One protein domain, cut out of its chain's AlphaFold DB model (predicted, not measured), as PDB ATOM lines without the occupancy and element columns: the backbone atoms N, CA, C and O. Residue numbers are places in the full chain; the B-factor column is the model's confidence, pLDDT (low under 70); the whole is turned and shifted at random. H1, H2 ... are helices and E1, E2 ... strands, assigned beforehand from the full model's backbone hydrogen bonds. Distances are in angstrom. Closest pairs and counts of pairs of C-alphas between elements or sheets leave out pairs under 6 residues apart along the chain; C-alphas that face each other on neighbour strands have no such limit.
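What this domain is: This is residues 2 to 44 and 61 to 80 of the 80 residues of the protein "Killer protein" of Endobacterium cerealis (UniProt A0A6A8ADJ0). A long antiparallel hairpin, E1 and E2, makes a two-stranded ribbon; H2 runs beside it, nearly along its length, and H1 comes close to E2 with its first residues and then leads away from the ribbon. The grouping is loose between its parts, with few close C-alpha pairs from helix to strand, and residues 2 to 7 run beside E2. The printed part has 63 residues with two named helices and two named strands, in the order H1, H2, E1, E2, and its class is mixed, helices and strands. The whole is compact, with a radius of gyration of the C-alphas of 11.3 A, and spans 32 by 26 by 20 A.

Where its parts are: H1, residues 8 to 19, begins at C-alpha 8 at (282.461, 161.485, 247.455) and measures 16.1 A. H2, residues 29 to 39, measures 16.2 A. E1, residues 61 to 67, measures 19.8 A. E2, residues 70 to 78, measures 24.3 A and ends at C-alpha 78 at (289.459, 169.504, 237.490).

How they stand to each other: E1 and E2 form a hairpin with a tight link, antiparallel at 166 degrees; N 63 and O 75 are 3.0 A apart and N 72 and O 65 are 2.8 A apart, both within hydrogen-bond range. The closest C-alphas of H2 and E2 are those of Leu 37 and Val 71, 7.0 A apart. Those of H1 and E2 are Leu 10 and Tyr 76, 8.0 A apart. H2 and E1 are near each other, with 6 pairs of C-alphas within 10 A, and H1 and H2 with 8. H1 and E1 are apart. Every O i to N i+4 pair is within hydrogen-bond range in H1, and 6 of 7 in H2.

The domain as a whole: The two farthest C-alphas, of Gly 68 and Arg 80, are 33.0 A apart. Residues 45 to 60 are not printed, and C-alphas 44 and 61 are 18.7 A apart across this cut. The link from H1 to H2 is short. The mean pLDDT of the printed part is 72.0, and it is under 70 at residue 17, residues 20 to 31, residue 61 and residues 79 to 80.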
ATOM      1  N   VAL A   2     269.825 169.984 247.578       70.75
ATOM      2  CA  VAL A   2     270.755 168.952 247.071       70.75
ATOM      3  C   VAL A   2     270.359 167.564 247.575       70.75
ATOM      4  O   VAL A   2     270.365 167.310 248.781       70.75
ATOM      5  N   ALA A   3     270.058 166.666 246.639       75.00
ATOM      6  CA  ALA A   3     269.612 165.301 246.898       75.00
ATOM      7  C   ALA A   3     270.731 164.254 246.755       75.00
ATOM      8  O   ALA A   3     270.659 163.205 247.390       75.00
ATOM      9  N   GLY A   4     271.797 164.523 245.986       75.31
ATOM     10  CA  GLY A   4     272.893 163.556 245.869       75.31
ATOM     11  C   GLY A   4     274.146 164.036 245.140       75.31
ATOM     12  O   GLY A   4     274.096 164.870 244.231       75.31
ATOM     13  N   PHE A   5     275.279 163.441 245.513       79.50
ATOM     14  CA  PHE A   5     276.603 163.720 244.960       79.50
ATOM     15  C   PHE A   5     277.170 162.486 244.263       79.50
ATOM     16  O   PHE A   5     277.068 161.367 244.756       79.50
ATOM     17  N   ARG A   6     277.832 162.696 243.126       78.81
ATOM     18  CA  ARG A   6     278.666 161.669 242.491       78.81
ATOM     19  C   ARG A   6     280.094 161.700 243.041       78.81
ATOM     20  O   ARG A   6     280.749 160.664 243.141       78.81
ATOM     21  N   HIS A   7     280.571 162.883 243.424       78.31
ATOM     22  CA  HIS A   7     281.912 163.075 243.962       78.31
ATOM     23  C   HIS A   7     281.927 162.934 245.495       78.31
ATOM     24  O   HIS A   7     281.552 163.861 246.217       78.31
ATOM     25  N   LYS A   8     282.435 161.805 246.008       75.50
ATOM     26  CA  LYS A   8     282.461 161.485 247.455       75.50
ATOM     27  C   LYS A   8     283.155 162.541 248.326       75.50
ATOM     28  O   LYS A   8     282.763 162.768 249.465       75.50
ATOM     29  N   GLY A   9     284.176 163.220 247.799       76.12
ATOM     30  CA  GLY A   9     284.851 164.304 248.527       76.12
ATOM     31  C   GLY A   9     283.995 165.568 248.667       76.12
ATOM     32  O   GLY A   9     284.129 166.296 249.645       76.12
ATOM     33  N   LEU A  10     283.093 165.815 247.709       74.06
ATOM     34  CA  LEU A  10     282.158 166.939 247.771       74.06
ATOM     35  C   LEU A  10     280.978 166.604 248.672       74.06
ATOM     36  O   LEU A  10     280.548 167.463 249.429       74.06
ATOM     37  N   GLU A  11     280.525 165.353 248.627       78.62
ATOM     38  CA  GLU A  11     279.525 164.817 249.545       78.62
ATOM     39  C   GLU A  11     279.958 164.994 251.003       78.62
ATOM     40  O   GLU A  11     279.260 165.641 251.775       78.62
ATOM     41  N   ALA A  12     281.159 164.526 251.367       76.94
ATOM     42  CA  ALA A  12     281.678 164.650 252.730       76.94
ATOM     43  C   ALA A  12     281.846 166.115 253.171       76.94
ATOM     44  O   ALA A  12     281.570 166.459 254.321       76.94
ATOM     45  N   PHE A  13     282.281 166.988 252.258       72.94
ATOM     46  CA  PHE A  13     282.407 168.421 252.518       72.94
ATOM     47  C   PHE A  13     281.041 169.083 252.751       72.94
ATOM     48  O   PHE A  13     280.881 169.870 253.686       72.94
ATOM     49  N   TYR A  14     280.055 168.734 251.927       74.00
ATOM     50  CA  TYR A  14     278.693 169.237 252.023       74.00
ATOM     51  C   TYR A  14     277.989 168.755 253.294       74.00
ATOM     52  O   TYR A  14     277.437 169.562 254.040       74.00
ATOM     53  N   ASP A  15     278.083 167.461 253.595       76.62
ATOM     54  CA  ASP A  15     277.530 166.864 254.806       76.62
ATOM     55  C   ASP A  15     278.135 167.474 256.068       76.62
ATOM     56  O   ASP A  15     277.418 167.748 257.030       76.62
ATOM     57  N   LEU A  16     279.447 167.726 256.080       73.31
ATOM     58  CA  LEU A  16     280.112 168.359 257.214       73.31
ATOM     59  C   LEU A  16     279.595 169.785 257.446       73.31
ATOM     60  O   LEU A  16     279.351 170.163 258.593       73.31
ATOM     61  N   ALA A  17     279.409 170.568 256.381       68.75
ATOM     62  CA  ALA A  17     278.864 171.918 256.473       68.75
ATOM     63  C   ALA A  17     277.396 171.906 256.930       68.75
ATOM     64  O   ALA A  17     277.045 172.606 257.881       68.75
ATOM     65  N   ARG A  18     276.569 171.027 256.343       71.81
ATOM     66  CA  ARG A  18     275.153 170.849 256.696       71.81
ATOM     67  C   ARG A  18     274.970 170.412 258.148       71.81
ATOM     68  O   ARG A  18     274.182 171.014 258.870       71.81
ATOM     69  N   ARG A  19     275.731 169.412 258.609       70.75
ATOM     70  CA  ARG A  19     275.684 168.917 260.001       70.75
ATOM     71  C   ARG A  19     276.107 169.968 261.018       70.75
ATOM     72  O   ARG A  19     275.649 169.929 262.153       70.75
ATOM     73  N   ARG A  20     276.986 170.893 260.629       68.31
ATOM     74  CA  ARG A  20     277.442 171.985 261.495       68.31
ATOM     75  C   ARG A  20     276.572 173.243 261.389       68.31
ATOM     76  O   ARG A  20     276.878 174.219 262.065       68.31
ATOM     77  N   GLY A  21     275.527 173.242 260.553       62.53
ATOM     78  CA  GLY A  21     274.720 174.434 260.270       62.53
ATOM     79  C   GLY A  21     275.539 175.581 259.669       62.53
ATOM     80  O   GLY A  21     275.163 176.743 259.790       62.53
ATOM     81  N   LEU A  22     276.693 175.270 259.071       58.31
ATOM     82  CA  LEU A  22     277.608 176.259 258.520       58.31
ATOM     83  C   LEU A  22     277.238 176.524 257.062       58.31
ATOM     84  O   LEU A  22     277.127 175.590 256.267       58.31
ATOM     85  N   SER A  23     277.140 177.799 256.678       58.88
ATOM     86  CA  SER A  23     277.285 178.154 255.266       58.88
ATOM     87  C   SER A  23     278.659 177.695 254.784       58.88
ATOM     88  O   SER A  23     279.664 177.879 255.477       58.88
ATOM     89  N   LEU A  24     278.700 177.087 253.599       58.78
ATOM     90  CA  LEU A  24     279.932 176.570 253.009       58.78
ATOM     91  C   LEU A  24     281.015 177.668 253.001       58.78
ATOM     92  O   LEU A  24     280.752 178.783 252.534       58.78
ATOM     93  N   PRO A  25     282.224 177.388 253.521       52.53
ATOM     94  CA  PRO A  25     283.239 178.411 253.736       52.53
ATOM     95  C   PRO A  25     283.631 179.096 252.421       52.53
ATOM     96  O   PRO A  25     284.030 178.456 251.450       52.53
ATOM     97  N   THR A  26     283.503 180.422 252.391       45.62
ATOM     98  CA  THR A  26     283.820 181.289 251.246       45.62
ATOM     99  C   THR A  26     285.238 181.841 251.458       45.62
ATOM    100  O   THR A  26     285.477 182.489 252.473       45.62
ATOM    101  N   PRO A  27     286.208 181.530 250.575       50.25
ATOM    102  CA  PRO A  27     286.304 182.250 249.301       50.25
ATOM    103  C   PRO A  27     286.464 181.343 248.070       50.25
ATOM    104  O   PRO A  27     286.569 181.839 246.947       50.25
ATOM    105  N   GLU A  28     286.474 180.019 248.239       63.59
ATOM    106  CA  GLU A  28     286.629 179.117 247.103       63.59
ATOM    107  C   GLU A  28     285.375 179.121 246.220       63.59
ATOM    108  O   GLU A  28     284.254 178.905 246.686       63.59
ATOM    109  N   LYS A  29     285.563 179.321 244.907       65.94
ATOM    110  CA  LYS A  29     284.479 179.334 243.902       65.94
ATOM    111  C   LYS A  29     283.561 178.101 243.997       65.94
ATOM    112  O   LYS A  29     282.376 178.214 243.703       65.94
ATOM    113  N   ARG A  30     284.095 176.958 244.449       68.38
ATOM    114  CA  ARG A  30     283.375 175.688 244.656       68.38
ATOM    115  C   ARG A  30     282.293 175.786 245.732       68.38
ATOM    116  O   ARG A  30     281.146 175.435 245.472       68.38
ATOM    117  N   ALA A  31     282.635 176.325 246.902       68.25
ATOM    118  CA  ALA A  31     281.702 176.500 248.013       68.25
ATOM    119  C   ALA A  31     280.538 177.428 247.636       68.25
ATOM    120  O   ALA A  31     279.392 177.168 247.992       68.25
ATOM    121  N   ARG A  32     280.818 178.468 246.837       70.19
ATOM    122  CA  ARG A  32     279.794 179.400 246.347       70.19
ATOM    123  C   ARG A  32     278.789 178.736 245.400       70.19
ATOM    124  O   ARG A  32     277.601 179.013 245.510       70.19
ATOM    125  N   ILE A  33     279.248 177.873 244.489       72.81
ATOM    126  CA  ILE A  33     278.365 177.147 243.555       72.81
ATOM    127  C   ILE A  33     277.494 176.142 244.307       72.81
ATOM    128  O   ILE A  33     276.294 176.096 244.074       72.81
ATOM    129  N   LEU A  34     278.069 175.378 245.235       73.31
ATOM    130  CA  LEU A  34     277.309 174.428 246.050       73.31
ATOM    131  C   LEU A  34     276.253 175.124 246.916       73.31
ATOM    132  O   LEU A  34     275.130 174.641 247.002       73.31
ATOM    133  N   GLY A  35     276.590 176.277 247.502       73.25
ATOM    134  CA  GLY A  35     275.625 177.081 248.248       73.25
ATOM    135  C   GLY A  35     274.464 177.538 247.367       73.25
ATOM    136  O   GLY A  35     273.320 177.427 247.779       73.25
ATOM    137  N   LEU A  36     274.742 177.983 246.136       74.31
ATOM    138  CA  LEU A  36     273.702 178.350 245.169       74.31
ATOM    139  C   LEU A  36     272.824 177.157 244.764       74.31
ATOM    140  O   LEU A  36     271.613 177.313 244.671       74.31
ATOM    141  N   LEU A  37     273.414 175.977 244.550       76.06
ATOM    142  CA  LEU A  37     272.674 174.762 244.184       76.06
ATOM    143  C   LEU A  37     271.745 174.268 245.298       76.06
ATOM    144  O   LEU A  37     270.717 173.667 244.995       76.06
ATOM    145  N   ASP A  38     272.076 174.514 246.566       75.31
ATOM    146  CA  ASP A  38     271.216 174.098 247.676       75.31
ATOM    147  C   ASP A  38     269.921 174.916 247.760       75.31
ATOM    148  O   ASP A  38     268.838 174.352 247.940       75.31
ATOM    149  N   VAL A  39     270.019 176.232 247.540       75.56
ATOM    150  CA  VAL A  39     268.865 177.150 247.556       75.56
ATOM    151  C   VAL A  39     268.120 177.237 246.223       75.56
ATOM    152  O   VAL A  39     266.988 177.716 246.206       75.56
ATOM    153  N   ALA A  40     268.718 176.800 245.113       74.94
ATOM    154  CA  ALA A  40     268.067 176.837 243.807       74.94
ATOM    155  C   ALA A  40     266.893 175.848 243.736       74.94
ATOM    156  O   ALA A  40     267.030 174.673 244.089       74.94
ATOM    157  N   ALA A  41     265.755 176.328 243.230       73.19
ATOM    158  CA  ALA A  41     264.573 175.519 242.942       73.19
ATOM    159  C   ALA A  41     264.424 175.247 241.435       73.19
ATOM    160  O   ALA A  41     263.743 174.302 241.042       73.19
ATOM    161  N   ALA A  42     265.072 176.051 240.586       72.56
ATOM    162  CA  ALA A  42     265.064 175.893 239.138       72.56
ATOM    163  C   ALA A  42     266.413 176.281 238.498       72.56
ATOM    164  O   ALA A  42     267.166 177.087 239.049       72.56
ATOM    165  N   PRO A  43     266.706 175.802 237.268       70.62
ATOM    166  CA  PRO A  43     267.885 176.228 236.510       70.62
ATOM    167  C   PRO A  43     267.992 177.748 236.318       70.62
ATOM    168  O   PRO A  43     269.097 178.277 236.217       70.62
ATOM    169  N   ALA A  44     266.855 178.452 236.275       72.31
ATOM    170  CA  ALA A  44     266.805 179.906 236.143       72.31
ATOM    171  C   ALA A  44     267.420 180.636 237.356       72.31
ATOM    172  O   ALA A  44     268.048 181.678 237.178       72.31
ATOM    173  N   ARG A  61     285.110 171.928 235.956       69.25
ATOM    174  CA  ARG A  61     283.675 171.907 235.660       69.25
ATOM    175  C   ARG A  61     282.914 171.283 236.821       69.25
ATOM    176  O   ARG A  61     283.382 170.325 237.428       69.25
ATOM    177  N   VAL A  62     281.730 171.825 237.094       74.44
ATOM    178  CA  VAL A  62     280.724 171.195 237.957       74.44
ATOM    179  C   VAL A  62     279.570 170.781 237.062       74.44
ATOM    180  O   VAL A  62     279.047 171.612 236.318       74.44
ATOM    181  N   THR A  63     279.195 169.511 237.105       77.31
ATOM    182  CA  THR A  63     278.021 168.986 236.404       77.31
ATOM    183  C   THR A  63     277.005 168.522 237.434       77.31
ATOM    184  O   THR A  63     277.363 168.020 238.492       77.31
ATOM    185  N   PHE A  64     275.729 168.754 237.159       80.69
ATOM    186  CA  PHE A  64     274.626 168.388 238.037       80.69
ATOM    187  C   PHE A  64     273.370 168.180 237.194       80.69
ATOM    188  O   PHE A  64     273.295 168.630 236.047       80.69
ATOM    189  N   ARG A  65     272.381 167.495 237.761       77.38
ATOM    190  CA  ARG A  65     271.093 167.223 237.125       77.38
ATOM    191  C   ARG A  65     269.970 167.751 238.004       77.38
ATOM    192  O   ARG A  65     269.934 167.437 239.186       77.38
ATOM    193  N   PHE A  66     269.038 168.489 237.411       76.62
ATOM    194  CA  PHE A  66     267.770 168.803 238.066       76.62
ATOM    195  C   PHE A  66     266.780 167.647 237.897       76.62
ATOM    196  O   PHE A  66     266.599 167.140 236.789       76.62
ATOM    197  N   VAL A  67     266.133 167.261 238.992       79.81
ATOM    198  CA  VAL A  67     265.003 166.331 239.040       79.81
ATOM    199  C   VAL A  67     263.879 167.048 239.788       79.81
ATOM    200  O   VAL A  67     263.862 167.103 241.012       79.81
ATOM    201  N   GLY A  68     262.968 167.686 239.046       83.00
ATOM    202  CA  GLY A  68     261.992 168.599 239.647       83.00
ATOM    203  C   GLY A  68     262.682 169.805 240.294       83.00
ATOM    204  O   GLY A  68     263.408 170.525 239.611       83.00
ATOM    205  N   ALA A  69     262.457 170.002 241.596       79.06
ATOM    206  CA  ALA A  69     263.086 171.058 242.402       79.06
ATOM    207  C   ALA A  69     264.399 170.615 243.084       79.06
ATOM    208  O   ALA A  69     265.056 171.411 243.766       79.06
ATOM    209  N   ASP A  70     264.783 169.349 242.915       75.31
ATOM    210  CA  ASP A  70     265.968 168.771 243.536       75.31
ATOM    211  C   ASP A  70     267.152 168.732 242.570       75.31
ATOM    212  O   ASP A  70     267.001 168.594 241.351       75.31
ATOM    213  N   VAL A  71     268.356 168.849 243.130       80.19
ATOM    214  CA  VAL A  71     269.622 168.771 242.394       80.19
ATOM    215  C   VAL A  71     270.356 167.491 242.785       80.19
ATOM    216  O   VAL A  71     270.673 167.271 243.954       80.19
ATOM    217  N   GLU A  72     270.677 166.666 241.796       81.56
ATOM    218  CA  GLU A  72     271.349 165.377 241.954       81.56
ATOM    219  C   GLU A  72     272.599 165.256 241.078       81.56
ATOM    220  O   GLU A  72     272.856 166.071 240.187       81.56
ATOM    221  N   LEU A  73     273.347 164.167 241.293       78.31
ATOM    222  CA  LEU A  73     274.511 163.768 240.498       78.31
ATOM    223  C   LEU A  73     275.566 164.870 240.404       78.31
ATOM    224  O   LEU A  73     276.222 165.008 239.372       78.31
ATOM    225  N   ILE A  74     275.734 165.639 241.483       80.94
ATOM    226  CA  ILE A  74     276.727 166.707 241.518       80.94
ATOM    227  C   ILE A  74     278.117 166.077 241.406       80.94
ATOM    228  O   ILE A  74     278.549 165.317 242.280       80.94
ATOM    229  N   ASP A  75     278.802 166.397 240.318       76.06
ATOM    230  CA  ASP A  75     280.153 165.957 240.015       76.06
ATOM    231  C   ASP A  75     281.072 167.165 239.826       76.06
ATOM    232  O   ASP A  75     280.639 168.267 239.476       76.06
ATOM    233  N   TYR A  76     282.356 166.948 240.083       78.62
ATOM    234  CA  TYR A  76     283.394 167.956 239.952       78.62
ATOM    235  C   TYR A  76     284.593 167.361 239.242       78.62
ATOM    236  O   TYR A  76     285.161 166.362 239.677       78.62
ATOM    237  N   GLN A  77     284.986 168.015 238.157       70.38
ATOM    238  CA  GLN A  77     286.128 167.627 237.345       70.38
ATOM    239  C   GLN A  77     287.099 168.794 237.305       70.38
ATOM    240  O   GLN A  77     286.695 169.910 236.998       70.38
ATOM    241  N   ASP A  78     288.365 168.542 237.610       73.44
ATOM    242  CA  ASP A  78     289.459 169.504 237.490       73.44
ATOM    243  C   ASP A  78     290.441 168.946 236.460       73.44
ATOM    244  O   ASP A  78     291.121 167.961 236.729       73.44
ATOM    245  N   TYR A  79     290.466 169.511 235.252       62.03
ATOM    246  CA  TYR A  79     291.332 169.073 234.150       62.03
ATOM    247  C   TYR A  79     292.753 169.643 234.289       62.03
ATOM    248  O   TYR A  79     293.299 170.197 233.328       62.03
ATOM    249  N   ARG A  80     293.312 169.599 235.499       59.03
ATOM    250  CA  ARG A  80     294.705 169.968 235.756       59.03
ATOM    251  C   ARG A  80     295.663 168.838 235.420       59.03
ATOM    252  O   ARG A  80     295.307 167.671 235.688       59.03
TER     253      ARG A  80